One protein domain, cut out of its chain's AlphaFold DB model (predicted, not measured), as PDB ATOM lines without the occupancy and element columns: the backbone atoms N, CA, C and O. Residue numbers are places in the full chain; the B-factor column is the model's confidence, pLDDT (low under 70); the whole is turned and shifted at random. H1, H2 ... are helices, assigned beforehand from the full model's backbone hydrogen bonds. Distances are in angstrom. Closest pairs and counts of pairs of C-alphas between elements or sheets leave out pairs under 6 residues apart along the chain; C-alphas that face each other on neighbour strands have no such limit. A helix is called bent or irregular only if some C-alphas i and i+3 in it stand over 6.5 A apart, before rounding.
ATOM      1  N   ALA A 125     252.726 249.547 283.535       48.84
ATOM      2  CA  ALA A 125     253.284 249.721 282.189       48.84
ATOM      3  C   ALA A 125     253.396 248.413 281.386       48.84
ATOM      4  O   ALA A 125     253.371 248.415 280.158       48.84
ATOM      5  N   ALA A 126     253.532 247.277 282.064       53.56
ATOM      6  CA  ALA A 126     253.675 245.997 281.397       53.56
ATOM      7  C   ALA A 126     252.338 245.273 281.197       53.56
ATOM      8  O   ALA A 126     252.163 244.568 280.202       53.56
ATOM      9  N   SER A 127     251.376 245.521 282.092       54.12
ATOM     10  CA  SER A 127     249.963 245.236 281.841       54.12
ATOM     11  C   SER A 127     249.479 246.000 280.605       54.12
ATOM     12  O   SER A 127     248.802 245.418 279.761       54.12
ATOM     13  N   ASP A 128     249.898 247.259 280.442       55.62
ATOM     14  CA  ASP A 128     249.591 248.055 279.253       55.62
ATOM     15  C   ASP A 128     250.221 247.487 277.986       55.62
ATOM     16  O   ASP A 128     249.535 247.363 276.976       55.62
ATOM     17  N   ILE A 129     251.487 247.059 278.026       54.66
ATOM     18  CA  ILE A 129     252.119 246.401 276.869       54.66
ATOM     19  C   ILE A 129     251.369 245.119 276.490       54.66
ATOM     20  O   ILE A 129     251.095 244.906 275.312       54.66
ATOM     21  N   ILE A 130     251.006 244.270 277.459       54.03
ATOM     22  CA  ILE A 130     250.230 243.051 277.182       54.03
ATOM     23  C   ILE A 130     248.863 243.410 276.596       54.03
ATOM     24  O   ILE A 130     248.465 242.829 275.589       54.03
ATOM     25  N   ARG A 131     248.171 244.398 277.172       59.66
ATOM     26  CA  ARG A 131     246.882 244.888 276.674       59.66
ATOM     27  C   ARG A 131     246.995 245.391 275.233       59.66
ATOM     28  O   ARG A 131     246.194 244.977 274.398       59.66
ATOM     29  N   HIS A 132     248.010 246.193 274.920       59.00
ATOM     30  CA  HIS A 132     248.263 246.708 273.574       59.00
ATOM     31  C   HIS A 132     248.666 245.607 272.584       59.00
ATOM     32  O   HIS A 132     248.228 245.617 271.438       59.00
ATOM     33  N   LEU A 133     249.429 244.597 273.009       56.66
ATOM     34  CA  LEU A 133     249.714 243.424 272.175       56.66
ATOM     35  C   LEU A 133     248.447 242.599 271.899       56.66
ATOM     36  O   LEU A 133     248.244 242.140 270.774       56.66
ATOM     37  N   CYS A 134     247.566 242.438 272.890       57.69
ATOM     38  CA  CYS A 134     246.257 241.814 272.699       57.69
ATOM     39  C   CYS A 134     245.352 242.652 271.777       57.69
ATOM     40  O   CYS A 134     244.641 242.084 270.953       57.69
ATOM     41  N   GLU A 135     245.377 243.986 271.871       63.19
ATOM     42  CA  GLU A 135     244.707 244.902 270.929       63.19
ATOM     43  C   GLU A 135     245.212 244.706 269.500       63.19
ATOM     44  O   GLU A 135     244.412 244.428 268.608       63.19
ATOM     45  N   LEU A 136     246.530 244.734 269.290       61.22
ATOM     46  CA  LEU A 136     247.141 244.499 267.981       61.22
ATOM     47  C   LEU A 136     246.732 243.144 267.394       61.22
ATOM     48  O   LEU A 136     246.326 243.070 266.235       61.22
ATOM     49  N   ARG A 137     246.737 242.075 268.200       63.66
ATOM     50  CA  ARG A 137     246.266 240.755 267.750       63.66
ATOM     51  C   ARG A 137     244.785 240.731 267.390       63.66
ATOM     52  O   ARG A 137     244.408 240.056 266.434       63.66
ATOM     53  N   ARG A 138     243.937 241.478 268.097       66.19
ATOM     54  CA  ARG A 138     242.522 241.625 267.725       66.19
ATOM     55  C   ARG A 138     242.364 242.343 266.387       66.19
ATOM     56  O   ARG A 138     241.569 241.891 265.564       66.19
ATOM     57  N   TYR A 139     243.148 243.389 266.132       64.88
ATOM     58  CA  TYR A 139     243.144 244.066 264.834       64.88
ATOM     59  C   TYR A 139     243.613 243.149 263.705       64.88
ATOM     60  O   TYR A 139     242.997 243.126 262.640       64.88
ATOM     61  N   GLU A 140     244.627 242.315 263.942       63.91
ATOM     62  CA  GLU A 140     245.029 241.294 262.972       63.91
ATOM     63  C   GLU A 140     243.902 240.297 262.672       63.91
ATOM     64  O   GLU A 140     243.684 239.950 261.508       63.91
ATOM     65  N   PHE A 141     243.160 239.849 263.690       67.00
ATOM     66  CA  PHE A 141     241.996 238.991 263.478       67.00
ATOM     67  C   PHE A 141     240.900 239.696 262.681       67.00
ATOM     68  O   PHE A 141     240.381 239.109 261.735       67.00
ATOM     69  N   ALA A 142     240.588 240.955 262.983       64.94
ATOM     70  CA  ALA A 142     239.602 241.729 262.228       64.94
ATOM     71  C   ALA A 142     240.035 241.971 260.767       64.94
ATOM     72  O   ALA A 142     239.214 241.924 259.845       64.94
ATOM     73  N   ALA A 143     241.328 242.186 260.522       66.12
ATOM     74  CA  ALA A 143     241.873 242.323 259.175       66.12
ATOM     75  C   ALA A 143     241.804 241.001 258.393       66.12
ATOM     76  O   ALA A 143     241.405 240.992 257.231       66.12
ATOM     77  N   ARG A 144     242.155 239.873 259.028       74.75
ATOM     78  CA  ARG A 144     242.246 238.560 258.367       74.75
ATOM     79  C   ARG A 144     240.896 237.852 258.221       74.75
ATOM     80  O   ARG A 144     240.669 237.195 257.207       74.75
ATOM     81  N   TYR A 145     240.023 237.981 259.218       76.19
ATOM     82  CA  TYR A 145     238.759 237.247 259.322       76.19
ATOM     83  C   TYR A 145     237.516 238.124 259.283       76.19
ATOM     84  O   TYR A 145     236.439 237.581 259.085       76.19
ATOM     85  N   GLY A 146     237.636 239.447 259.425       72.06
ATOM     86  CA  GLY A 146     236.477 240.326 259.606       72.06
ATOM     87  C   GLY A 146     235.418 240.203 258.512       72.06
ATOM     88  O   GLY A 146     234.235 240.283 258.817       72.06
ATOM     89  N   ASP A 147     235.824 239.933 257.268       74.44
ATOM     90  CA  ASP A 147     234.879 239.706 256.170       74.44
ATOM     91  C   ASP A 147     234.121 238.374 256.348       74.44
ATOM     92  O   ASP A 147     232.899 238.353 256.277       74.44
ATOM     93  N   TYR A 148     234.818 237.281 256.683       75.88
ATOM     94  CA  TYR A 148     234.188 235.986 256.980       75.88
ATOM     95  C   TYR A 148     233.278 236.068 258.211       75.88
ATOM     96  O   TYR A 148     232.176 235.528 258.214       75.88
ATOM     97  N   THR A 149     233.732 236.748 259.267       72.50
ATOM     98  CA  THR A 149     232.958 236.951 260.496       72.50
ATOM     99  C   THR A 149     231.705 237.766 260.219       72.50
ATOM    100  O   THR A 149     230.644 237.405 260.713       72.50
ATOM    101  N   LYS A 150     231.800 238.823 259.402       75.50
ATOM    102  CA  LYS A 150     230.642 239.607 258.969       75.50
ATOM    103  C   LYS A 150     229.614 238.716 258.273       75.50
ATOM    104  O   LYS A 150     228.467 238.697 258.710       75.50
ATOM    105  N   ASP A 151     230.036 237.953 257.265       72.38
ATOM    106  CA  ASP A 151     229.142 237.090 256.487       72.38
ATOM    107  C   ASP A 151     228.446 236.055 257.388       72.38
ATOM    108  O   ASP A 151     227.233 235.862 257.312       72.38
ATOM    109  N   VAL A 152     229.198 235.422 258.295       70.25
ATOM    110  CA  VAL A 152     228.661 234.458 259.268       70.25
ATOM    111  C   VAL A 152     227.689 235.125 260.244       70.25
ATOM    112  O   VAL A 152     226.610 234.589 260.486       70.25
ATOM    113  N   CYS A 153     228.014 236.303 260.783       69.38
ATOM    114  CA  CYS A 153     227.124 237.045 261.678       69.38
ATOM    115  C   CYS A 153     225.810 237.445 260.992       69.38
ATOM    116  O   CYS A 153     224.748 237.293 261.593       69.38
ATOM    117  N   GLU A 154     225.863 237.912 259.741       73.94
ATOM    118  CA  GLU A 154     224.672 238.257 258.954       73.94
ATOM    119  C   GLU A 154     223.756 237.041 258.760       73.94
ATOM    120  O   GLU A 154     222.542 237.137 258.953       73.94
ATOM    121  N   ARG A 155     224.334 235.870 258.472       75.75
ATOM    122  CA  ARG A 155     223.597 234.602 258.323       75.75
ATOM    123  C   ARG A 155     222.980 234.116 259.628       75.75
ATOM    124  O   ARG A 155     221.825 233.691 259.651       75.75
ATOM    125  N   LEU A 156     223.728 234.227 260.724       71.19
ATOM    126  CA  LEU A 156     223.260 233.887 262.067       71.19
ATOM    127  C   LEU A 156     222.295 234.936 262.646       71.19
ATOM    128  O   LEU A 156     221.725 234.709 263.710       71.19
ATOM    129  N   LYS A 157     222.085 236.069 261.957       75.62
ATOM    130  CA  LYS A 157     221.291 237.218 262.429       75.62
ATOM    131  C   LYS A 157     221.782 237.769 263.774       75.62
ATOM    132  O   LYS A 157     220.992 238.231 264.594       75.62
ATOM    133  N   VAL A 158     223.096 237.728 263.992       65.31
ATOM    134  CA  VAL A 158     223.764 238.274 265.180       65.31
ATOM    135  C   VAL A 158     224.299 239.672 264.843       65.31
ATOM    136  O   VAL A 158     224.823 239.859 263.742       65.31
ATOM    137  N   PRO A 159     224.207 240.671 265.746       53.34
ATOM    138  CA  PRO A 159     224.700 242.018 265.466       53.34
ATOM    139  C   PRO A 159     226.200 242.011 265.123       53.34
ATOM    140  O   PRO A 159     227.044 241.763 265.979       53.34
ATOM    141  N   SER A 160     226.546 242.327 263.873       49.28
ATOM    142  CA  SER A 160     227.937 242.401 263.383       49.28
ATOM    143  C   SER A 160     228.683 243.668 263.837       49.28
ATOM    144  O   SER A 160     229.902 243.784 263.686       49.28
ATOM    145  N   HIS A 161     227.952 244.634 264.405       45.44
ATOM    146  CA  HIS A 161     228.438 245.984 264.709       45.44
ATOM    147  C   HIS A 161     229.497 246.042 265.820       45.44
ATOM    148  O   HIS A 161     230.215 247.036 265.905       45.44
ATOM    149  N   SER A 162     229.659 244.988 266.626       46.56
ATOM    150  CA  SER A 162     230.706 244.912 267.657       46.56
ATOM    151  C   SER A 162     232.120 244.705 267.092       46.56
ATOM    152  O   SER A 162     233.089 244.933 267.812       46.56
ATOM    153  N   TYR A 163     232.259 244.315 265.817       43.75
ATOM    154  CA  TYR A 163     233.546 243.932 265.215       43.75
ATOM    155  C   TYR A 163     234.124 244.913 264.182       43.75
ATOM    156  O   TYR A 163     235.330 244.904 263.948       43.75
ATOM    157  N   ILE A 164     233.288 245.718 263.516       43.59
ATOM    158  CA  ILE A 164     233.640 246.312 262.207       43.59
ATOM    159  C   ILE A 164     234.089 247.786 262.288       43.59
ATOM    160  O   ILE A 164     234.809 248.245 261.401       43.59
ATOM    161  N   LYS A 165     233.744 248.536 263.347       43.38
ATOM    162  CA  LYS A 165     233.982 249.999 263.409       43.38
ATOM    163  C   LYS A 165     235.453 250.441 263.561       43.38
ATOM    164  O   LYS A 165     235.756 251.595 263.292       43.38
ATOM    165  N   ALA A 166     236.379 249.546 263.895       41.62
ATOM    166  CA  ALA A 166     237.733 249.895 264.350       41.62
ATOM    167  C   ALA A 166     238.851 249.758 263.287       41.62
ATOM    168  O   ALA A 166     239.990 249.431 263.613       41.62
ATOM    169  N   ARG A 167     238.549 249.880 261.985       39.59
ATOM    170  CA  ARG A 167     239.394 249.226 260.961       39.59
ATOM    171  C   ARG A 167     240.694 249.943 260.553       39.59
ATOM    172  O   ARG A 167     241.560 249.252 260.033       39.59
ATOM    173  N   TYR A 168     240.884 251.250 260.786       36.12
ATOM    174  CA  TYR A 168     242.127 251.944 260.357       36.12
ATOM    175  C   TYR A 168     242.616 253.111 261.236       36.12
ATOM    176  O   TYR A 168     243.808 253.402 261.227       36.12
ATOM    177  N   ILE A 169     241.745 253.764 262.011       37.84
ATOM    178  CA  ILE A 169     242.105 254.963 262.796       37.84
ATOM    179  C   ILE A 169     242.626 254.591 264.201       37.84
ATOM    180  O   ILE A 169     243.496 255.260 264.751       37.84
ATOM    181  N   GLU A 170     242.169 253.468 264.762       43.78
ATOM    182  CA  GLU A 170     242.424 253.113 266.166       43.78
ATOM    183  C   GLU A 170     243.747 252.380 266.405       43.78
ATOM    184  O   GLU A 170     244.363 252.581 267.445       43.78
ATOM    185  N   THR A 171     244.245 251.589 265.449       41.69
ATOM    186  CA  THR A 171     245.548 250.911 265.587       41.69
ATOM    187  C   THR A 171     246.687 251.923 265.718       41.69
ATOM    188  O   THR A 171     247.574 251.756 266.552       41.69
ATOM    189  N   SER A 172     246.641 253.005 264.934       38.41
ATOM    190  CA  SER A 172     247.635 254.080 264.996       38.41
ATOM    191  C   SER A 172     247.531 254.881 266.302       38.41
ATOM    192  O   SER A 172     248.558 255.145 266.921       38.41
ATOM    193  N   LEU A 173     246.315 255.176 266.780       40.84
ATOM    194  CA  LEU A 173     246.074 255.877 268.054       40.84
ATOM    195  C   LEU A 173     246.417 255.027 269.292       40.84
ATOM    196  O   LEU A 173     246.907 255.552 270.293       40.84
ATOM    197  N   ALA A 174     246.199 253.710 269.239       43.75
ATOM    198  CA  ALA A 174     246.576 252.780 270.304       43.75
ATOM    199  C   ALA A 174     248.102 252.659 270.426       43.75
ATOM    200  O   ALA A 174     248.640 252.647 271.533       43.75
ATOM    201  N   VAL A 175     248.808 252.643 269.290       43.88
ATOM    202  CA  VAL A 175     250.277 252.688 269.234       43.88
ATOM    203  C   VAL A 175     250.810 254.035 269.734       43.88
ATOM    204  O   VAL A 175     251.787 254.061 270.479       43.88
ATOM    205  N   GLU A 176     250.155 255.144 269.389       39.38
ATOM    206  CA  GLU A 176     250.497 256.490 269.866       39.38
ATOM    207  C   GLU A 176     250.258 256.662 271.382       39.38
ATOM    208  O   GLU A 176     251.088 257.232 272.092       39.38
ATOM    209  N   SER A 177     249.180 256.092 271.926       44.06
ATOM    210  CA  SER A 177     248.937 256.070 273.378       44.06
ATOM    211  C   SER A 177     249.940 255.190 274.129       44.06
ATOM    212  O   SER A 177     250.463 255.604 275.165       44.06
ATOM    213  N   ALA A 178     250.281 254.013 273.591       43.66
ATOM    214  CA  ALA A 178     251.331 253.152 274.143       43.66
ATOM    215  C   ALA A 178     252.715 253.836 274.111       43.66
ATOM    216  O   ALA A 178     253.536 253.654 275.015       43.66
ATOM    217  N   TYR A 179     252.969 254.649 273.081       53.44
ATOM    218  CA  TYR A 179     254.151 255.500 272.933       53.44
ATOM    219  C   TYR A 179     254.249 256.547 274.051       53.44
ATOM    220  O   TYR A 179     255.273 256.608 274.738       53.44
ATOM    221  N   ASN A 180     253.177 257.310 274.278       46.19
ATOM    222  CA  ASN A 180     253.142 258.355 275.301       46.19
ATOM    223  C   ASN A 180     253.323 257.792 276.722       46.19
ATOM    224  O   ASN A 180     253.923 258.447 277.573       46.19
ATOM    225  N   ALA A 181     252.870 256.559 276.970       44.62
ATOM    226  CA  ALA A 181     252.980 255.907 278.274       44.62
ATOM    227  C   ALA A 181     254.348 255.244 278.548       44.62
ATOM    228  O   ALA A 181     254.733 255.088 279.706       44.62
ATOM    229  N   SER A 182     255.098 254.835 277.515       44.66
ATOM    230  CA  SER A 182     256.297 253.986 277.673       44.66
ATOM    231  C   SER A 182     257.640 254.728 277.633       44.66
ATOM    232  O   SER A 182     258.671 254.138 277.963       44.66
ATOM    233  N   GLY A 183     257.663 256.010 277.245       48.22
ATOM    234  CA  GLY A 183     258.880 256.839 277.229       48.22
ATOM    235  C   GLY A 183     259.954 256.392 276.225       48.22
ATOM    236  O   GLY A 183     261.111 256.807 276.316       48.22
ATOM    237  N   LEU A 184     259.601 255.523 275.276       50.41
ATOM    238  CA  LEU A 184     260.517 254.991 274.270       50.41
ATOM    239  C   LEU A 184     260.692 255.972 273.095       50.41
ATOM    240  O   LEU A 184     259.803 256.751 272.756       50.41
ATOM    241  N   ASN A 185     261.866 255.941 272.451       60.38
ATOM    242  CA  ASN A 185     262.204 256.846 271.349       60.38
ATOM    243  C   ASN A 185     261.321 256.571 270.117       60.38
ATOM    244  O   ASN A 185     261.498 255.552 269.441       60.38
ATOM    245  N   LEU A 186     260.433 257.524 269.803       45.00
ATOM    246  CA  LEU A 186     259.496 257.472 268.678       45.00
ATOM    247  C   LEU A 186     260.193 257.135 267.359       45.00
ATOM    248  O   LEU A 186     259.701 256.300 266.623       45.00
ATOM    249  N   LYS A 187     261.383 257.677 267.071       46.22
ATOM    250  CA  LYS A 187     262.097 257.365 265.819       46.22
ATOM    251  C   LYS A 187     262.564 255.911 265.747       46.22
ATOM    252  O   LYS A 187     262.571 255.343 264.664       46.22
ATOM    253  N   ALA A 188     262.943 255.297 266.868       50.41
ATOM    254  CA  ALA A 188     263.398 253.906 266.907       50.41
ATOM    255  C   ALA A 188     262.229 252.916 266.831       50.41
ATOM    256  O   ALA A 188     262.338 251.891 266.161       50.41
ATOM    257  N   ILE A 189     261.100 253.235 267.471       49.31
ATOM    258  CA  ILE A 189     259.878 252.433 267.370       49.31
ATOM    259  C   ILE A 189     259.188 252.669 266.036       49.31
ATOM    260  O   ILE A 189     258.841 251.691 265.411       49.31
ATOM    261  N   SER A 190     259.068 253.893 265.527       41.84
ATOM    262  CA  SER A 190     258.574 254.151 264.170       41.84
ATOM    263  C   SER A 190     259.483 253.544 263.114       41.84
ATOM    264  O   SER A 190     258.967 253.074 262.119       41.84
ATOM    265  N   ALA A 191     260.801 253.468 263.320       44.50
ATOM    266  CA  ALA A 191     261.668 252.676 262.451       44.50
ATOM    267  C   ALA A 191     261.413 251.177 262.628       44.50
ATOM    268  O   ALA A 191     261.403 250.459 261.645       44.50
ATOM    269  N   THR A 192     261.152 250.689 263.845       45.03
ATOM    270  CA  THR A 192     260.839 249.272 264.091       45.03
ATOM    271  C   THR A 192     259.471 248.888 263.543       45.03
ATOM    272  O   THR A 192     259.371 247.811 262.991       45.03
ATOM    273  N   ILE A 193     258.462 249.756 263.643       44.69
ATOM    274  CA  ILE A 193     257.104 249.642 263.106       44.69
ATOM    275  C   ILE A 193     257.118 249.892 261.610       44.69
ATOM    276  O   ILE A 193     256.399 249.205 260.924       44.69
ATOM    277  N   ALA A 194     257.936 250.793 261.072       38.59
ATOM    278  CA  ALA A 194     258.142 250.901 259.630       38.59
ATOM    279  C   ALA A 194     258.849 249.648 259.109       38.59
ATOM    280  O   ALA A 194     258.443 249.125 258.091       38.59
ATOM    281  N   ILE A 195     259.820 249.092 259.841       43.22
ATOM    282  CA  ILE A 195     260.431 247.787 259.546       43.22
ATOM    283  C   ILE A 195     259.422 246.647 259.753       43.22
ATOM    284  O   ILE A 195     259.509 245.657 259.037       43.22
ATOM    285  N   TYR A 196     258.487 246.759 260.704       42.38
ATOM    286  CA  TYR A 196     257.431 245.780 260.976       42.38
ATOM    287  C   TYR A 196     256.403 245.843 259.848       42.38
ATOM    288  O   TYR A 196     256.268 244.851 259.171       42.38
ATOM    289  N   ALA A 197     255.837 247.010 259.534       35.22
ATOM    290  CA  ALA A 197     254.950 247.359 258.418       35.22
ATOM    291  C   ALA A 197     255.536 247.020 257.031       35.22
ATOM    292  O   ALA A 197     254.860 246.369 256.238       35.22
ATOM    293  N   ASP A 198     256.801 247.373 256.751       34.81
ATOM    294  CA  ASP A 198     257.509 246.998 255.511       34.81
ATOM    295  C   ASP A 198     257.824 245.495 255.469       34.81
ATOM    296  O   ASP A 198     257.817 244.894 254.394       34.81
ATOM    297  N   ARG A 199     258.063 244.839 256.618       37.22
ATOM    298  CA  ARG A 199     258.082 243.364 256.702       37.22
ATOM    299  C   ARG A 199     256.672 242.751 256.713       37.22
ATOM    300  O   ARG A 199     256.547 241.566 256.415       37.22
ATOM    301  N   ASP A 200     255.618 243.514 256.995       40.22
ATOM    302  CA  ASP A 200     254.252 243.062 257.316       40.22
ATOM    303  C   ASP A 200     253.293 243.068 256.132       40.22
ATOM    304  O   ASP A 200     252.149 242.624 256.278       40.22
ATOM    305  N   SER A 201     253.787 243.324 254.918       42.81
ATOM    306  CA  SER A 201     253.189 242.684 253.737       42.81
ATOM    307  C   SER A 201     253.016 241.164 253.961       42.81
ATOM    308  O   SER A 201     252.139 240.544 253.362       42.81
ATOM    309  N   PHE A 202     253.807 240.559 254.863       37.72
ATOM    310  CA  PHE A 202     253.799 239.135 255.171       37.72
ATOM    311  C   PHE A 202     252.990 238.704 256.411       37.72
ATOM    312  O   PHE A 202     252.625 237.526 256.457       37.72
ATOM    313  N   VAL A 203     252.711 239.567 257.399       45.62
ATOM    314  CA  VAL A 203     251.877 239.232 258.584       45.62
ATOM    315  C   VAL A 203     250.410 239.606 258.346       45.62
ATOM    316  O   VAL A 203     249.509 238.880 258.771       45.62
ATOM    317  N   HIS A 204     250.154 240.644 257.547       51.72
ATOM    318  CA  HIS A 204     248.819 240.989 257.044       51.72
ATOM    319  C   HIS A 204     248.462 240.299 255.727       51.72
ATOM    320  O   HIS A 204     247.373 240.521 255.196       51.72
ATOM    321  N   MET A 205     249.347 239.435 255.215       63.25
ATOM    322  CA  MET A 205     249.059 238.597 254.059       63.25
ATOM    323  C   MET A 205     247.738 237.865 254.301       63.25
ATOM    324  O   MET A 205     247.584 237.121 255.277       63.25
ATOM    325  N   SER A 206     246.754 238.124 253.441       76.06
ATOM    326  CA  SER A 206     245.462 237.459 253.565       76.06
ATOM    327  C   SER A 206     245.650 235.952 253.381       76.06
ATOM    328  O   SER A 206     246.576 235.502 252.702       76.06
ATOM    329  N   MET A 207     244.770 235.141 253.966       84.19
ATOM    330  CA  MET A 207     244.864 233.682 253.810       84.19
ATOM    331  C   MET A 207     244.786 233.277 252.337       84.19
ATOM    332  O   MET A 207     245.538 232.416 251.895       84.19
ATOM    333  N   LEU A 208     243.946 233.969 251.564       85.94
ATOM    334  CA  LEU A 208     243.819 233.781 250.121       85.94
ATOM    335  C   LEU A 208     245.095 234.151 249.366       85.94
ATOM    336  O   LEU A 208     245.437 233.476 248.405       85.94
ATOM    337  N   GLN A 209     245.833 235.163 249.822       84.69
ATOM    338  CA  GLN A 209     247.142 235.479 249.262       84.69
ATOM    339  C   GLN A 209     248.172 234.384 249.585       84.69
ATOM    340  O   GLN A 209     248.928 233.991 248.707       84.69
ATOM    341  N   MET A 210     248.168 233.809 250.796       88.06
ATOM    342  CA  MET A 210     249.042 232.662 251.109       88.06
ATOM    343  C   MET A 210     248.702 231.422 250.264       88.06
ATOM    344  O   MET A 210     249.602 230.674 249.881       88.06
ATOM    345  N   VAL A 211     247.414 231.208 249.979       91.56
ATOM    346  CA  VAL A 211     246.915 230.158 249.075       91.56
ATOM    347  C   VAL A 211     247.366 230.424 247.639       91.56
ATOM    348  O   VAL A 211     247.905 229.528 246.987       91.56
ATOM    349  N   GLU A 212     247.201 231.659 247.163       91.00
ATOM    350  CA  GLU A 212     247.660 232.105 245.849       91.00
ATOM    351  C   GLU A 212     249.172 231.933 245.698       91.00
ATOM    352  O   GLU A 212     249.631 231.415 244.691       91.00
ATOM    353  N   GLU A 213     249.973 232.277 246.698       91.88
ATOM    354  CA  GLU A 213     251.431 232.112 246.644       91.88
ATOM    355  C   GLU A 213     251.877 230.658 246.903       91.88
ATOM    356  O   GLU A 213     253.042 230.316 246.716       91.88
ATOM    357  N   GLY A 214     250.961 229.769 247.309       92.31
ATOM    358  CA  GLY A 214     251.257 228.364 247.601       92.31
ATOM    359  C   GLY A 214     252.115 228.153 248.855       92.31
ATOM    360  O   GLY A 214     252.776 227.121 248.988       92.31
ATOM    361  N   ILE A 215     252.120 229.103 249.794       93.31
ATOM    362  CA  ILE A 215     252.950 229.067 251.010       93.31
ATOM    363  C   ILE A 215     252.217 228.314 252.136       93.31
ATOM    364  O   ILE A 215     251.923 228.842 253.213       93.31
ATOM    365  N   TRP A 216     251.932 227.034 251.899       93.12
ATOM    366  CA  TRP A 216     251.089 226.197 252.765       93.12
ATOM    367  C   TRP A 216     251.625 226.012 254.184       93.12
ATOM    368  O   TRP A 216     250.858 226.006 255.143       93.12
ATOM    369  N   GLN A 217     252.947 225.896 254.330       90.06
ATOM    370  CA  GLN A 217     253.601 225.730 255.632       90.06
ATOM    371  C   GLN A 217     253.344 226.920 256.557       90.06
ATOM    372  O   GLN A 217     253.094 226.754 257.751       90.06
ATOM    373  N   LYS A 218     253.358 228.125 255.983       87.12
ATOM    374  CA  LYS A 218     253.104 229.362 256.709       87.12
ATOM    375  C   LYS A 218     251.623 229.522 257.022       87.12
ATOM    376  O   LYS A 218     251.298 229.821 258.165       87.12
ATOM    377  N   LEU A 219     250.744 229.266 256.049       90.38
ATOM    378  CA  LEU A 219     249.297 229.284 256.271       90.38
ATOM    379  C   LEU A 219     248.913 228.353 257.427       90.38
ATOM    380  O   LEU A 219     248.204 228.758 258.341       90.38
ATOM    381  N   ARG A 220     249.465 227.137 257.432       91.81
ATOM    382  CA  ARG A 220     249.287 226.151 258.500       91.81
ATOM    383  C   ARG A 220     249.728 226.679 259.868       91.81
ATOM    384  O   ARG A 220     248.960 226.602 260.820       91.81
ATOM    385  N   ALA A 221     250.939 227.235 259.962       87.44
ATOM    386  CA  ALA A 221     251.458 227.811 261.204       87.44
ATOM    387  C   ALA A 221     250.588 228.970 261.714       87.44
ATOM    388  O   ALA A 221     250.260 229.022 262.896       87.44
ATOM    389  N   VAL A 222     250.166 229.863 260.816       85.44
ATOM    390  CA  VAL A 222     249.312 231.010 261.152       85.44
ATOM    391  C   VAL A 222     247.944 230.552 261.648       85.44
ATOM    392  O   VAL A 222     247.496 231.022 262.689       85.44
ATOM    393  N   LEU A 223     247.290 229.621 260.950       89.50
ATOM    394  CA  LEU A 223     245.984 229.099 261.355       89.50
ATOM    395  C   LEU A 223     246.048 228.390 262.711       89.50
ATOM    396  O   LEU A 223     245.172 228.602 263.547       89.50
ATOM    397  N   PHE A 224     247.098 227.605 262.956       88.12
ATOM    398  CA  PHE A 224     247.305 226.953 264.246       88.12
ATOM    399  C   PHE A 224     247.468 227.969 265.382       88.12
ATOM    400  O   PHE A 224     246.738 227.898 266.369       88.12
ATOM    401  N   CYS A 225     248.366 228.951 265.223       83.75
ATOM    402  CA  CYS A 225     248.545 230.007 266.220       83.75
ATOM    403  C   CYS A 225     247.228 230.748 266.478       83.75
ATOM    404  O   CYS A 225     246.840 230.928 267.630       83.75
ATOM    405  N   ASN A 226     246.496 231.084 265.414       84.19
ATOM    406  CA  ASN A 226     245.231 231.799 265.502       84.19
ATOM    407  C   ASN A 226     244.190 231.057 266.349       84.19
ATOM    408  O   ASN A 226     243.638 231.664 267.261       84.19
ATOM    409  N   VAL A 227     243.979 229.752 266.125       83.75
ATOM    410  CA  VAL A 227     243.077 228.944 266.972       83.75
ATOM    411  C   VAL A 227     243.515 228.989 268.436       83.75
ATOM    412  O   VAL A 227     242.690 229.155 269.327       83.75
ATOM    413  N   THR A 228     244.818 228.892 268.710       81.12
ATOM    414  CA  THR A 228     245.313 228.889 270.095       81.12
ATOM    415  C   THR A 228     245.283 230.257 270.779       81.12
ATOM    416  O   THR A 228     245.321 230.319 272.011       81.12
ATOM    417  N   ASP A 229     245.265 231.346 270.013       76.75
ATOM    418  CA  ASP A 229     245.412 232.706 270.532       76.75
ATOM    419  C   ASP A 229     244.074 233.419 270.735       76.75
ATOM    420  O   ASP A 229     243.984 234.239 271.649       76.75
ATOM    421  N   ILE A 230     243.024 233.073 269.975       77.94
ATOM    422  CA  ILE A 230     241.673 233.649 270.126       77.94
ATOM    423  C   ILE A 230     241.220 233.722 271.596       77.94
ATOM    424  O   ILE A 230     240.943 234.832 272.060       77.94
ATOM    425  N   PRO A 231     241.201 232.630 272.387       75.62
ATOM    426  CA  PRO A 231     240.714 232.703 273.766       75.62
ATOM    427  C   PRO A 231     241.616 233.523 274.700       75.62
ATOM    428  O   PRO A 231     241.173 233.930 275.770       75.62
ATOM    429  N   LYS A 232     242.877 233.774 274.320       73.94
ATOM    430  CA  LYS A 232     243.853 234.511 275.140       73.94
ATOM    431  C   LYS A 232     243.802 236.017 274.909       73.94
ATOM    432  O   LYS A 232     244.136 236.772 275.816       73.94
ATOM    433  N   VAL A 233     243.445 236.455 273.700       64.50
ATOM    434  CA  VAL A 233     243.488 237.879 273.321       64.50
ATOM    435  C   VAL A 233     242.126 238.568 273.388       64.50
ATOM    436  O   VAL A 233     242.058 239.792 273.272       64.50
ATOM    437  N   MET A 234     241.041 237.808 273.566       67.19
ATOM    438  CA  MET A 234     239.694 238.364 273.677       67.19
ATOM    439  C   MET A 234     239.418 238.874 275.099       67.19
ATOM    440  O   MET A 234     239.506 238.096 276.050       67.19
ATOM    441  N   PRO A 235     239.054 240.161 275.273       66.06
ATOM    442  CA  PRO A 235     238.680 240.691 276.578       66.06
ATOM    443  C   PRO A 235     237.344 240.105 277.044       66.06
ATOM    444  O   PRO A 235     236.520 239.681 276.233       66.06
ATOM    445  N   ASP A 236     237.095 240.148 278.353       61.84
ATOM    446  CA  ASP A 236     235.931 239.516 278.989       61.84
ATOM    447  C   ASP A 236     234.590 239.905 278.348       61.84
ATOM    448  O   ASP A 236     233.758 239.035 278.090       61.84
ATOM    449  N   HIS A 237     234.409 241.179 277.986       65.31
ATOM    450  CA  HIS A 237     233.184 241.666 277.341       65.31
ATOM    451  C   HIS A 237     232.988 241.159 275.898       65.31
ATOM    452  O   HIS A 237     231.861 241.147 275.411       65.31
ATOM    453  N   LEU A 238     234.047 240.694 275.222       66.31
ATOM    454  CA  LEU A 238     233.988 240.110 273.874       66.31
ATOM    455  C   LEU A 238     234.077 238.582 273.882       66.31
ATOM    456  O   LEU A 238     234.005 237.973 272.820       66.31
ATOM    457  N   ARG A 239     234.190 237.911 275.035       72.12
ATOM    458  CA  ARG A 239     234.334 236.440 275.066       72.12
ATOM    459  C   ARG A 239     233.187 235.681 274.401       72.12
ATOM    460  O   ARG A 239     233.411 234.594 273.882       72.12
ATOM    461  N   HIS A 240     231.990 236.264 274.352       69.19
ATOM    462  CA  HIS A 240     230.831 235.700 273.649       69.19
ATOM    463  C   HIS A 240     231.076 235.471 272.145       69.19
ATOM    464  O   HIS A 240     230.352 234.719 271.505       69.19
ATOM    465  N   THR A 241     232.108 236.099 271.587       71.81
ATOM    466  CA  THR A 241     232.456 236.040 270.166       71.81
ATOM    467  C   THR A 241     233.534 235.002 269.839       71.81
ATOM    468  O   THR A 241     233.743 234.693 268.666       71.81
ATOM    469  N   ILE A 242     234.193 234.435 270.861       78.56
ATOM    470  CA  ILE A 242     235.209 233.381 270.712       78.56
ATOM    471  C   ILE A 242     234.683 232.216 269.861       78.56
ATOM    472  O   ILE A 242     235.355 231.890 268.885       78.56
ATOM    473  N   PRO A 243     233.478 231.652 270.110       80.44
ATOM    474  CA  PRO A 243     232.980 230.527 269.318       80.44
ATOM    475  C   PRO A 243     232.783 230.866 267.836       80.44
ATOM    476  O   PRO A 243     232.962 230.007 266.977       80.44
ATOM    477  N   ILE A 244     232.437 232.121 267.526       79.31
ATOM    478  CA  ILE A 244     232.252 232.582 266.146       79.31
ATOM    479  C   ILE A 244     233.609 232.647 265.444       79.31
ATOM    480  O   ILE A 244     233.766 232.105 264.352       79.31
ATOM    481  N   LEU A 245     234.603 233.280 266.074       79.88
ATOM    482  CA  LEU A 245     235.947 233.378 265.507       79.88
ATOM    483  C   LEU A 245     236.615 232.010 265.383       79.88
ATOM    484  O   LEU A 245     237.154 231.705 264.324       79.88
ATOM    485  N   GLU A 246     236.555 231.173 266.417       87.25
ATOM    486  CA  GLU A 246     237.072 229.804 266.360       87.25
ATOM    487  C   GLU A 246     236.374 229.013 265.252       87.25
ATOM    488  O   GLU A 246     237.056 228.421 264.419       87.25
ATOM    489  N   GLY A 247     235.043 229.098 265.152       87.44
ATOM    490  CA  GLY A 247     234.271 228.462 264.085       87.44
ATOM    491  C   GLY A 247     234.719 228.888 262.684       87.44
ATOM    492  O   GLY A 247     234.891 228.038 261.811       87.44
ATOM    493  N   VAL A 248     234.987 230.182 262.480       88.19
ATOM    494  CA  VAL A 248     235.529 230.714 261.219       88.19
ATOM    495  C   VAL A 248     236.936 230.182 260.946       88.19
ATOM    496  O   VAL A 248     237.196 229.686 259.850       88.19
ATOM    497  N   VAL A 249     237.860 230.255 261.911       91.38
ATOM    498  CA  VAL A 249     239.240 229.780 261.704       91.38
ATOM    499  C   VAL A 249     239.265 228.275 261.443       91.38
ATOM    500  O   VAL A 249     239.972 227.816 260.545       91.38
ATOM    501  N   GLU A 250     238.465 227.500 262.169       92.75
ATOM    502  CA  GLU A 250     238.338 226.062 261.958       92.75
ATOM    503  C   GLU A 250     237.711 225.715 260.606       92.75
ATOM    504  O   GLU A 250     238.181 224.782 259.956       92.75
ATOM    505  N   ALA A 251     236.717 226.475 260.141       94.00
ATOM    506  CA  ALA A 251     236.157 226.315 258.801       94.00
ATOM    507  C   ALA A 251     237.200 226.592 257.710       94.00
ATOM    508  O   ALA A 251     237.274 225.862 256.721       94.00
ATOM    509  N   VAL A 252     238.063 227.593 257.905       93.31
ATOM    510  CA  VAL A 252     239.192 227.841 256.999       93.31
ATOM    511  C   VAL A 252     240.168 226.665 257.012       93.31
ATOM    512  O   VAL A 252     240.570 226.194 255.948       93.31
ATOM    513  N   ILE A 253     240.537 226.162 258.194       94.56
ATOM    514  CA  ILE A 253     241.414 224.989 258.312       94.56
ATOM    515  C   ILE A 253     240.806 223.804 257.559       94.56
ATOM    516  O   ILE A 253     241.491 223.198 256.741       94.56
ATOM    517  N   ASP A 254     239.522 223.519 257.767       94.25
ATOM    518  CA  ASP A 254     238.828 222.421 257.096       94.25
ATOM    519  C   ASP A 254     238.635 222.659 255.599       94.25
ATOM    520  O   ASP A 254     238.502 221.700 254.844       94.25
ATOM    521  N   THR A 255     238.657 223.903 255.130       94.69
ATOM    522  CA  THR A 255     238.603 224.209 253.696       94.69
ATOM    523  C   THR A 255     239.922 223.843 253.016       94.69
ATOM    524  O   THR A 255     239.917 223.203 251.961       94.69
ATOM    525  N   TYR A 256     241.056 224.164 253.648       95.81
ATOM    526  CA  TYR A 256     242.374 224.034 253.020       95.81
ATOM    527  C   TYR A 256     243.173 222.784 253.405       95.81
ATOM    528  O   TYR A 256     244.036 222.348 252.643       95.81
ATOM    529  N   PHE A 257     242.905 222.184 254.561       96.62
ATOM    530  CA  PHE A 257     243.713 221.100 255.111       96.62
ATOM    531  C   PHE A 257     242.861 219.880 255.451       96.62
ATOM    532  O   PHE A 257     241.713 219.973 255.883       96.62
ATOM    533  N   THR A 258     243.444 218.704 255.259       94.62
ATOM    534  CA  THR A 258     242.939 217.460 255.838       94.62
ATOM    535  C   THR A 258     243.564 217.298 257.211       94.62
ATOM    536  O   THR A 258     244.776 217.443 257.357       94.62
ATOM    537  N   ARG A 259     242.736 217.000 258.214       92.06
ATOM    538  CA  ARG A 259     243.168 216.734 259.587       92.06
ATOM    539  C   ARG A 259     242.914 215.281 259.947       92.06
ATOM    540  O   ARG A 259     241.941 214.672 259.492       92.06
ATOM    541  N   ARG A 260     243.762 214.736 260.811       87.06
ATOM    542  CA  ARG A 260     243.517 213.448 261.457       87.06
ATOM    543  C   ARG A 260     242.354 213.554 262.445       87.06
ATOM    544  O   ARG A 260     242.242 214.534 263.172       87.06
ATOM    545  N   LYS A 261     241.472 212.549 262.450       84.94
ATOM    546  CA  LYS A 261     240.272 212.532 263.310       84.94
ATOM    547  C   LYS A 261     240.610 212.294 264.783       84.94
ATOM    548  O   LYS A 261     239.892 212.768 265.651       84.94
ATOM    549  N   ASP A 262     241.669 211.536 265.035       85.88
ATOM    550  CA  ASP A 262     242.178 211.162 266.353       85.88
ATOM    551  C   ASP A 262     242.939 212.299 267.044       85.88
ATOM    552  O   ASP A 262     242.906 212.393 268.267       85.88
ATOM    553  N   ASP A 263     243.573 213.184 266.272       83.44
ATOM    554  CA  ASP A 263     244.344 214.312 266.800       83.44
ATOM    555  C   ASP A 263     244.217 215.551 265.886       83.44
ATOM    556  O   ASP A 263     245.129 215.879 265.118       83.44
ATOM    557  N   PRO A 264     243.060 216.242 265.917       80.00
ATOM    558  CA  PRO A 264     242.775 217.351 265.007       80.00
ATOM    559  C   PRO A 264     243.604 218.613 265.296       80.00
ATOM    560  O   PRO A 264     243.671 219.500 264.442       80.00
ATOM    561  N   LEU A 265     244.235 218.717 266.471       81.38
ATOM    562  CA  LEU A 265     245.043 219.876 266.871       81.38
ATOM    563  C   LEU A 265     246.532 219.706 266.561       81.38
ATOM    564  O   LEU A 265     247.283 220.679 266.612       81.38
ATOM    565  N   ASN A 266     246.980 218.507 266.207       86.69
ATOM    566  CA  ASN A 266     248.375 218.289 265.866       86.69
ATOM    567  C   ASN A 266     248.687 218.784 264.456       86.69
ATOM    568  O   ASN A 266     248.411 218.132 263.447       86.69
ATOM    569  N   ILE A 267     249.317 219.956 264.425       87.50
ATOM    570  CA  ILE A 267     249.713 220.687 263.221       87.50
ATOM    571  C   ILE A 267     250.540 219.844 262.237       87.50
ATOM    572  O   ILE A 267     250.490 220.076 261.031       87.50
ATOM    573  N   ASN A 268     251.283 218.842 262.719       88.25
ATOM    574  CA  ASN A 268     252.112 218.002 261.855       88.25
ATOM    575  C   ASN A 268     251.282 217.111 260.924       88.25
ATOM    576  O   ASN A 268     251.801 216.682 259.900       88.25
ATOM    577  N   TYR A 269     250.009 216.874 261.255       89.06
ATOM    578  CA  TYR A 269     249.075 216.078 260.459       89.06
ATOM    579  C   TYR A 269     248.102 216.923 259.635       89.06
ATOM    580  O   TYR A 269     247.060 216.424 259.215       89.06
ATOM    581  N   TRP A 270     248.387 218.214 259.460       93.38
ATOM    582  CA  TRP A 270     247.592 219.075 258.593       93.38
ATOM    583  C   TRP A 270     248.223 219.087 257.206       93.38
ATOM    584  O   TRP A 270     249.215 219.788 256.970       93.38
ATOM    585  N   ASP A 271     247.623 218.314 256.307       94.31
ATOM    586  CA  ASP A 271     248.075 218.164 254.928       94.31
ATOM    587  C   ASP A 271     247.176 218.981 253.988       94.31
ATOM    588  O   ASP A 271     245.951 218.816 254.033       94.31
ATOM    589  N   PRO A 272     247.729 219.868 253.135       95.94
ATOM    590  CA  PRO A 272     246.921 220.644 252.200       95.94
ATOM    591  C   PRO A 272     246.125 219.738 251.256       95.94
ATOM    592  O   PRO A 272     246.655 218.758 250.723       95.94
ATOM    593  N   LYS A 273     244.854 220.067 251.017       95.94
ATOM    594  CA  LYS A 273     244.000 219.275 250.122       95.94
ATOM    595  C   LYS A 273     244.412 219.461 248.656       95.94
ATOM    596  O   LYS A 273     244.823 220.557 248.272       95.94
ATOM    597  N   PRO A 274     244.202 218.457 247.785       95.06
ATOM    598  CA  PRO A 274     244.375 218.624 246.339       95.06
ATOM    599  C   PRO A 274     243.572 219.804 245.766       95.06
ATOM    600  O   PRO A 274     244.080 220.564 244.946       95.06
ATOM    601  N   SER A 275     242.344 220.013 246.255       93.50
ATOM    602  CA  SER A 275     241.494 221.151 245.873       93.50
ATOM    603  C   SER A 275     242.118 222.505 246.216       93.50
ATOM    604  O   SER A 275     241.938 223.468 245.478       93.50
ATOM    605  N   SER A 276     242.895 222.579 247.296       93.62
ATOM    606  CA  SER A 276     243.572 223.798 247.740       93.62
ATOM    607  C   SER A 276     244.717 224.184 246.808       93.62
ATOM    608  O   SER A 276     244.862 225.358 246.473       93.62
ATOM    609  N   TYR A 277     245.487 223.207 246.318       93.44
ATOM    610  CA  TYR A 277     246.499 223.456 245.286       93.44
ATOM    611  C   TYR A 277     245.869 223.975 243.992       93.44
ATOM    612  O   TYR A 277     246.375 224.940 243.420       93.44
ATOM    613  N   ASN A 278     244.745 223.385 243.572       92.25
ATOM    614  CA  ASN A 278     244.005 223.836 242.392       92.25
ATOM    615  C   ASN A 278     243.520 225.281 242.557       92.25
ATOM    616  O   ASN A 278     243.709 226.085 241.649       92.25
ATOM    617  N   MET A 279     242.972 225.625 243.726       91.75
ATOM    618  CA  MET A 279     242.544 226.991 244.039       91.75
ATOM    619  C   MET A 279     243.711 227.982 243.981       91.75
ATOM    620  O   MET A 279     243.615 229.024 243.336       91.75
ATOM    621  N   GLY A 280     244.850 227.640 244.591       91.56
ATOM    622  CA  GLY A 280     246.056 228.466 244.519       91.56
ATOM    623  C   GLY A 280     246.525 228.694 243.079       91.56
ATOM    624  O   GLY A 280     246.888 229.808 242.717       91.56
ATOM    625  N   THR A 281     246.473 227.662 242.231       91.88
ATOM    626  CA  THR A 281     246.802 227.781 240.802       91.88
ATOM    627  C   THR A 281     245.810 228.669 240.056       91.88
ATOM    628  O   THR A 281     246.243 229.577 239.353       91.88
ATOM    629  N   GLN A 282     244.504 228.487 240.266       91.12
ATOM    630  CA  GLN A 282     243.471 229.326 239.649       91.12
ATOM    631  C   GLN A 282     243.638 230.805 240.020       91.12
ATOM    632  O   GLN A 282     243.578 231.666 239.147       91.12
ATOM    633  N   LEU A 283     243.920 231.109 241.291       89.75
ATOM    634  CA  LEU A 283     244.152 232.483 241.749       89.75
ATOM    635  C   LEU A 283     245.384 233.139 241.104       89.75
ATOM    636  O   LEU A 283     245.358 234.350 240.876       89.75
ATOM    637  N   ARG A 284     246.437 232.361 240.804       90.62
ATOM    638  CA  ARG A 284     247.650 232.843 240.113       90.62
ATOM    639  C   ARG A 284     247.441 233.036 238.615       90.62
ATOM    640  O   ARG A 284     247.973 233.978 238.033       90.62
ATOM    641  N   GLU A 285     246.728 232.111 237.981       89.56
ATOM    642  CA  GLU A 285     246.528 232.105 236.529       89.56
ATOM    643  C   GLU A 285     245.462 233.111 236.082       89.56
ATOM    644  O   GLU A 285     245.538 233.640 234.969       89.56
ATOM    645  N   GLU A 286     244.494 233.424 236.947       90.38
ATOM    646  CA  GLU A 286     243.410 234.346 236.630       90.38
ATOM    647  C   GLU A 286     243.886 235.806 236.605       90.38
ATOM    648  O   GLU A 286     243.976 236.504 237.619       90.38
ATOM    649  N   LYS A 287     244.161 236.299 235.394       83.19
ATOM    650  CA  LYS A 287     244.620 237.675 235.153       83.19
ATOM    651  C   LYS A 287     243.485 238.697 235.207       83.19
ATOM    652  O   LYS A 287     243.742 239.891 235.384       83.19
ATOM    653  N   LYS A 288     242.223 238.284 235.028       88.19
ATOM    654  CA  LYS A 288     241.087 239.214 235.038       88.19
ATOM    655  C   LYS A 288     240.661 239.490 236.475       88.19
ATOM    656  O   LYS A 288     240.037 238.657 237.125       88.19
ATOM    657  N   LYS A 289     240.872 240.731 236.928       83.12
ATOM    658  CA  LYS A 289     240.488 241.201 238.274       83.12
ATOM    659  C   LYS A 289     239.054 240.813 238.672       83.12
ATOM    660  O   LYS A 289     238.843 240.363 239.789       83.12
ATOM    661  N   LYS A 290     238.076 240.948 237.764       84.44
ATOM    662  CA  LYS A 290     236.668 240.591 238.037       84.44
ATOM    663  C   LYS A 290     236.470 239.094 238.312       84.44
ATOM    664  O   LYS A 290     235.758 238.754 239.248       84.44
ATOM    665  N   ALA A 291     237.103 238.223 237.528       83.00
ATOM    666  CA  ALA A 291     237.003 236.776 237.711       83.00
ATOM    667  C   ALA A 291     237.708 236.333 239.001       83.00
ATOM    668  O   ALA A 291     237.154 235.558 239.772       83.00
ATOM    669  N   LYS A 292     238.865 236.933 239.307       85.31
ATOM    670  CA  LYS A 292     239.570 236.702 240.572       85.31
ATOM    671  C   LYS A 292     238.741 237.109 241.795       85.31
ATOM    672  O   LYS A 292     238.691 236.369 242.769       85.31
ATOM    673  N   ILE A 293     238.050 238.252 241.741       82.31
ATOM    674  CA  ILE A 293     237.131 238.682 242.810       82.31
ATOM    675  C   ILE A 293     235.980 237.681 242.986       82.31
ATOM    676  O   ILE A 293     235.643 237.355 244.119       82.31
ATOM    677  N   ALA A 294     235.406 237.172 241.892       86.25
ATOM    678  CA  ALA A 294     234.333 236.181 241.955       86.25
ATOM    679  C   ALA A 294     234.800 234.859 242.591       86.25
ATOM    680  O   ALA A 294     234.121 234.347 243.474       86.25
ATOM    681  N   LEU A 295     235.990 234.364 242.225       87.31
ATOM    682  CA  LEU A 295     236.600 233.181 242.848       87.31
ATOM    683  C   LEU A 295     236.821 233.376 244.353       87.31
ATOM    684  O   LEU A 295     236.531 232.493 245.155       87.31
ATOM    685  N   VAL A 296     237.309 234.554 244.751       86.12
ATOM    686  CA  VAL A 296     237.484 234.910 246.165       86.12
ATOM    687  C   VAL A 296     236.145 234.942 246.908       86.12
ATOM    688  O   VAL A 296     236.077 234.476 248.043       86.12
ATOM    689  N   ALA A 297     235.092 235.479 246.292       85.31
ATOM    690  CA  ALA A 297     233.758 235.528 246.885       85.31
ATOM    691  C   ALA A 297     233.157 234.123 247.064       85.31
ATOM    692  O   ALA A 297     232.662 233.816 248.144       85.31
ATOM    693  N   GLU A 298     233.278 233.255 246.057       89.56
ATOM    694  CA  GLU A 298     232.824 231.861 246.133       89.56
ATOM    695  C   GLU A 298     233.539 231.100 247.260       89.56
ATOM    696  O   GLU A 298     232.928 230.356 248.027       89.56
ATOM    697  N   GLU A 299     234.846 231.313 247.405       88.44
ATOM    698  CA  GLU A 299     235.621 230.670 248.463       88.44
ATOM    699  C   GLU A 299     235.248 231.189 249.856       88.44
ATOM    700  O   GLU A 299     235.169 230.422 250.817       88.44
ATOM    701  N   ARG A 300     234.970 232.492 249.975       86.44
ATOM    702  CA  ARG A 300     234.448 233.084 251.213       86.44
ATOM    703  C   ARG A 300     233.100 232.499 251.593       86.44
ATOM    704  O   ARG A 300     232.908 232.140 252.751       86.44
ATOM    705  N   GLU A 301     232.216 232.331 250.619       88.69
ATOM    706  CA  GLU A 301     230.907 231.726 250.822       88.69
ATOM    707  C   GLU A 301     231.012 230.275 251.320       88.69
ATOM    708  O   GLU A 301     230.329 229.910 252.276       88.69
ATOM    709  N   LYS A 302     231.918 229.465 250.754       90.94
ATOM    710  CA  LYS A 302     232.182 228.095 251.238       90.94
ATOM    711  C   LYS A 302     232.626 228.073 252.699       90.94
ATOM    712  O   LYS A 302     232.096 227.289 253.487       90.94
ATOM    713  N   VAL A 303     233.570 228.939 253.065       90.25
ATOM    714  CA  VAL A 303     234.048 229.052 254.451       90.25
ATOM    715  C   VAL A 303     232.923 229.513 255.379       90.25
ATOM    716  O   VAL A 303     232.764 228.947 256.457       90.25
ATOM    717  N   ALA A 304     232.127 230.502 254.967       86.94
ATOM    718  CA  ALA A 304     231.013 231.013 255.761       86.94
ATOM    719  C   ALA A 304     229.943 229.937 256.008       86.94
ATOM    720  O   ALA A 304     229.500 229.788 257.143       86.94
ATOM    721  N   ASN A 305     229.592 229.140 254.989       90.81
ATOM    722  CA  ASN A 305     228.674 228.001 255.125       90.81
ATOM    723  C   ASN A 305     229.182 226.991 256.169       90.81
ATOM    724  O   ASN A 305     228.454 226.626 257.088       90.81
ATOM    725  N   LEU A 306     230.451 226.580 256.065       91.94
ATOM    726  CA  LEU A 306     231.059 225.626 257.000       91.94
ATOM    727  C   LEU A 306     231.129 226.172 258.434       91.94
ATOM    728  O   LEU A 306     230.903 225.436 259.395       91.94
ATOM    729  N   ALA A 307     231.448 227.459 258.587       89.00
ATOM    730  CA  ALA A 307     231.496 228.115 259.888       89.00
ATOM    731  C   ALA A 307     230.100 228.204 260.521       89.00
ATOM    732  O   ALA A 307     229.941 227.887 261.698       89.00
ATOM    733  N   GLU A 308     229.085 228.578 259.739       87.00
ATOM    734  CA  GLU A 308     227.689 228.642 260.172       87.00
ATOM    735  C   GLU A 308     227.180 227.272 260.638       87.00
ATOM    736  O   GLU A 308     226.641 227.161 261.739       87.00
ATOM    737  N   GLU A 309     227.396 226.217 259.845       89.31
ATOM    738  CA  GLU A 309     227.039 224.841 260.214       89.31
ATOM    739  C   GLU A 309     227.713 224.412 261.520       89.31
ATOM    740  O   GLU A 309     227.078 223.805 262.384       89.31
ATOM    741  N   ARG A 310     228.995 224.750 261.692       87.50
ATOM    742  CA  ARG A 310     229.753 224.423 262.901       87.50
ATOM    743  C   ARG A 310     229.209 225.164 264.120       87.50
ATOM    744  O   ARG A 310     229.052 224.543 265.168       87.50
ATOM    745  N   ILE A 311     228.897 226.451 263.990       80.38
ATOM    746  CA  ILE A 311     228.338 227.257 265.082       80.38
ATOM    747  C   ILE A 311     226.946 226.752 265.458       80.38
ATOM    748  O   ILE A 311     226.712 226.490 266.633       80.38
ATOM    749  N   LYS A 312     226.071 226.483 264.483       80.94
ATOM    750  CA  LYS A 312     224.756 225.872 264.731       80.94
ATOM    751  C   LYS A 312     224.876 224.507 265.402       80.94
ATOM    752  O   LYS A 312     224.210 224.249 266.393       80.94
ATOM    753  N   ALA A 313     225.791 223.651 264.944       80.44
ATOM    754  CA  ALA A 313     226.036 222.361 265.585       80.44
ATOM    755  C   ALA A 313     226.578 222.504 267.019       80.44
ATOM    756  O   ALA A 313     226.312 221.645 267.862       80.44
ATOM    757  N   MET A 314     227.348 223.559 267.311       73.56
ATOM    758  CA  MET A 314     227.744 223.896 268.679       73.56
ATOM    759  C   MET A 314     226.542 224.365 269.499       73.56
ATOM    760  O   MET A 314     226.376 223.870 270.607       73.56
ATOM    761  N   GLU A 315     225.687 225.241 268.973       66.12
ATOM    762  CA  GLU A 315     224.453 225.699 269.630       66.12
ATOM    763  C   GLU A 315     223.478 224.544 269.907       66.12
ATOM    764  O   GLU A 315     222.937 224.443 271.005       66.12
ATOM    765  N   ASP A 316     223.320 223.611 268.967       65.75
ATOM    766  CA  ASP A 316     222.463 222.432 269.117       65.75
ATOM    767  C   ASP A 316     222.995 221.472 270.194       65.75
ATOM    768  O   ASP A 316     222.232 220.896 270.974       65.75
ATOM    769  N   ARG A 317     224.325 221.312 270.282       58.53
ATOM    770  CA  ARG A 317     224.983 220.536 271.354       58.53
ATOM    771  C   ARG A 317     224.975 221.272 272.691       58.53
ATOM    772  O   ARG A 317     224.936 220.636 273.743       58.53
ATOM    773  N   HIS A 318     225.018 222.598 272.651       51.19
ATOM    774  CA  HIS A 318     225.019 223.504 273.788       51.19
ATOM    775  C   HIS A 318     223.714 224.300 273.820       51.19
ATOM    776  O   HIS A 318     223.741 225.530 273.819       51.19
ATOM    777  N   THR A 319     222.565 223.619 273.912       46.06
ATOM    778  CA  THR A 319     221.315 224.286 274.314       46.06
ATOM    779  C   THR A 319     221.635 225.160 275.530       46.06
ATOM    780  O   THR A 319     222.261 224.649 276.453       46.06
ATOM    781  N   SER A 320     221.330 226.467 275.457       42.66
ATOM    782  CA  SER A 320     221.442 227.596 276.427       42.66
ATOM    783  C   SER A 320     222.124 227.372 277.801       42.66
ATOM    784  O   SER A 320     222.917 228.186 278.274       42.66
ATOM    785  N   VAL A 321     221.847 226.242 278.427       40.97
ATOM    786  CA  VAL A 321     222.556 225.553 279.511       40.97
ATOM    787  C   VAL A 321     224.089 225.482 279.338       40.97
ATOM    788  O   VAL A 321     224.812 225.777 280.290       40.97
ATOM    789  N   GLY A 322     224.623 225.137 278.160       42.16
ATOM    790  CA  GLY A 322     226.076 224.991 277.943       42.16
ATOM    791  C   GLY A 322     226.854 226.311 278.020       42.16
ATOM    792  O   GLY A 322     227.902 226.384 278.665       42.16
ATOM    793  N   LEU A 323     226.290 227.373 277.439       41.00
ATOM    794  CA  LEU A 323     226.893 228.707 277.414       41.00
ATOM    795  C   LEU A 323     226.948 229.327 278.824       41.00
ATOM    796  O   LEU A 323     227.974 229.860 279.238       41.00
ATOM    797  N   LEU A 324     225.874 229.182 279.607       40.12
ATOM    798  CA  LEU A 324     225.812 229.654 280.998       40.12
ATOM    799  C   LEU A 324     226.748 228.879 281.933       40.12
ATOM    800  O   LEU A 324     227.323 229.467 282.848       40.12
ATOM    801  N   THR A 325     226.947 227.580 281.695       40.97
ATOM    802  CA  THR A 325     227.905 226.745 282.445       40.97
ATOM    803  C   THR A 325     229.343 227.188 282.167       40.97
ATOM    804  O   THR A 325     230.138 227.316 283.097       40.97
ATOM    805  N   ALA A 326     229.668 227.478 280.903       40.88
ATOM    806  CA  ALA A 326     230.984 227.971 280.499       40.88
ATOM    807  C   ALA A 326     231.288 229.371 281.064       40.88
ATOM    808  O   ALA A 326     232.423 229.646 281.442       40.88
ATOM    809  N   ILE A 327     230.272 230.234 281.171       40.53
ATOM    810  CA  ILE A 327     230.407 231.590 281.722       40.53
ATOM    811  C   ILE A 327     230.477 231.584 283.262       40.53
ATOM    812  O   ILE A 327     231.213 232.375 283.842       40.53
ATOM    813  N   SER A 328     229.732 230.703 283.941       40.84
ATOM    814  CA  SER A 328     229.612 230.706 285.413       40.84
ATOM    815  C   SER A 328     230.495 229.687 286.146       40.84
ATOM    816  O   SER A 328     230.627 229.769 287.367       40.84
ATOM    817  N   GLY A 329     231.078 228.710 285.443       40.38
ATOM    818  CA  GLY A 329     231.911 227.656 286.033       40.38
ATOM    819  C   GLY A 329     231.160 226.660 286.930       40.38
ATOM    820  O   GLY A 329     231.796 225.849 287.604       40.38
TER     821      GLY A 329
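What this domain is: This is residues 125 to 329 of the 413 residues of an uncharacterized protein of Coniochaeta ligniaria NRRL 30616 (UniProt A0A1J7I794). A helical core is made by H6 and H7, folded back side by side, with the long H9 crossing H7 and the arm H1b packing on both H7 and H9; H5 packs on the first residues of H6, and H8 crosses H5. Away from this core reaches the long arm H1a with H3 alongside, and the chain returns through H4, which touches no helix and leaves a gap to H1a. H10 lies off the end of H9 and touches no helix. The printed part has 205 residues with ten named helices, H1 to H10 in order, and no named strand: its class is all helix. It is compact, with a radius of gyration of the C-alphas of 18.6 A and spans of 50 by 50 by 34 A.

Where its parts are: H1, residues 125 to 156, begins at C-alpha 125 (253.284, 249.721, 282.189); by its hydrogen bonds it was assigned as one helix, but it is bent, with C-alphas 144 and 147 7.8 A apart. Its arms are H1a, residues 125 to 144, 28.5 A, and H1b, residues 147 to 156, 14.3 A. Then come H2, 161 to 164; H3, 170 to 182, 18.0 A; H4, 186 to 199, 18.6 A; and H5, 207 to 212. H6, 216 to 233, 24.8 A, is irregular, with C-alphas 228 and 231 7.0 A apart; H7, 236 to 256, 30.9 A, is irregular, with C-alphas 237 and 240 7.4 A apart. H8, 274 to 285, spans 16.8 A, and H9, 289 to 317, 42.0 A. H10, 321 to 328, ends at C-alpha 328 (229.612, 230.706, 285.413).

How they stand to each other: H1a and H1b stand about perpendicular, at 76 degrees. H1a touches H3, closest C-alphas Ala 125 and Ser 182, 6.9 A, at a shallow tilt of 15 degrees, opposite ways. H1b touches H9, closest C-alphas Val 152 and Ala 304, 5.4 A. H2 is near H1b. H3 and H4 are close but not clearly touching, with C-alphas Tyr 179 and Leu 186 closest, 7.1 A. H5 and H8 touch about perpendicular, at 74 degrees, closest C-alphas Glu 212 and Gly 280, 4.2 A. H6 and H7 form a hairpin, closest C-alphas Val 227 and Glu 246, 6.1 A. H7 touches H9 at a steep tilt of 60 degrees, closest C-alphas Val 248 and Ala 307, 5.0 A. H10 is apart from H7. Every O i to N i+4 pair is within hydrogen-bond range in H1a, H1b, H3, H4, H5, H8, H9 and H10, against 12 of 14 in H6 and 12 of 17 in H7; H2 is too short for such a pair.

The domain as a whole: The farthest C-alphas, of Lys 287 and Gly 329, are 53.4 A apart. The printed part has no cut. The link from H7 to H8, 17 residues, is long. Mean pLDDT of the printed part is 70.2; 90 residues are under 70, among them 158 to 205 and 315 to 329.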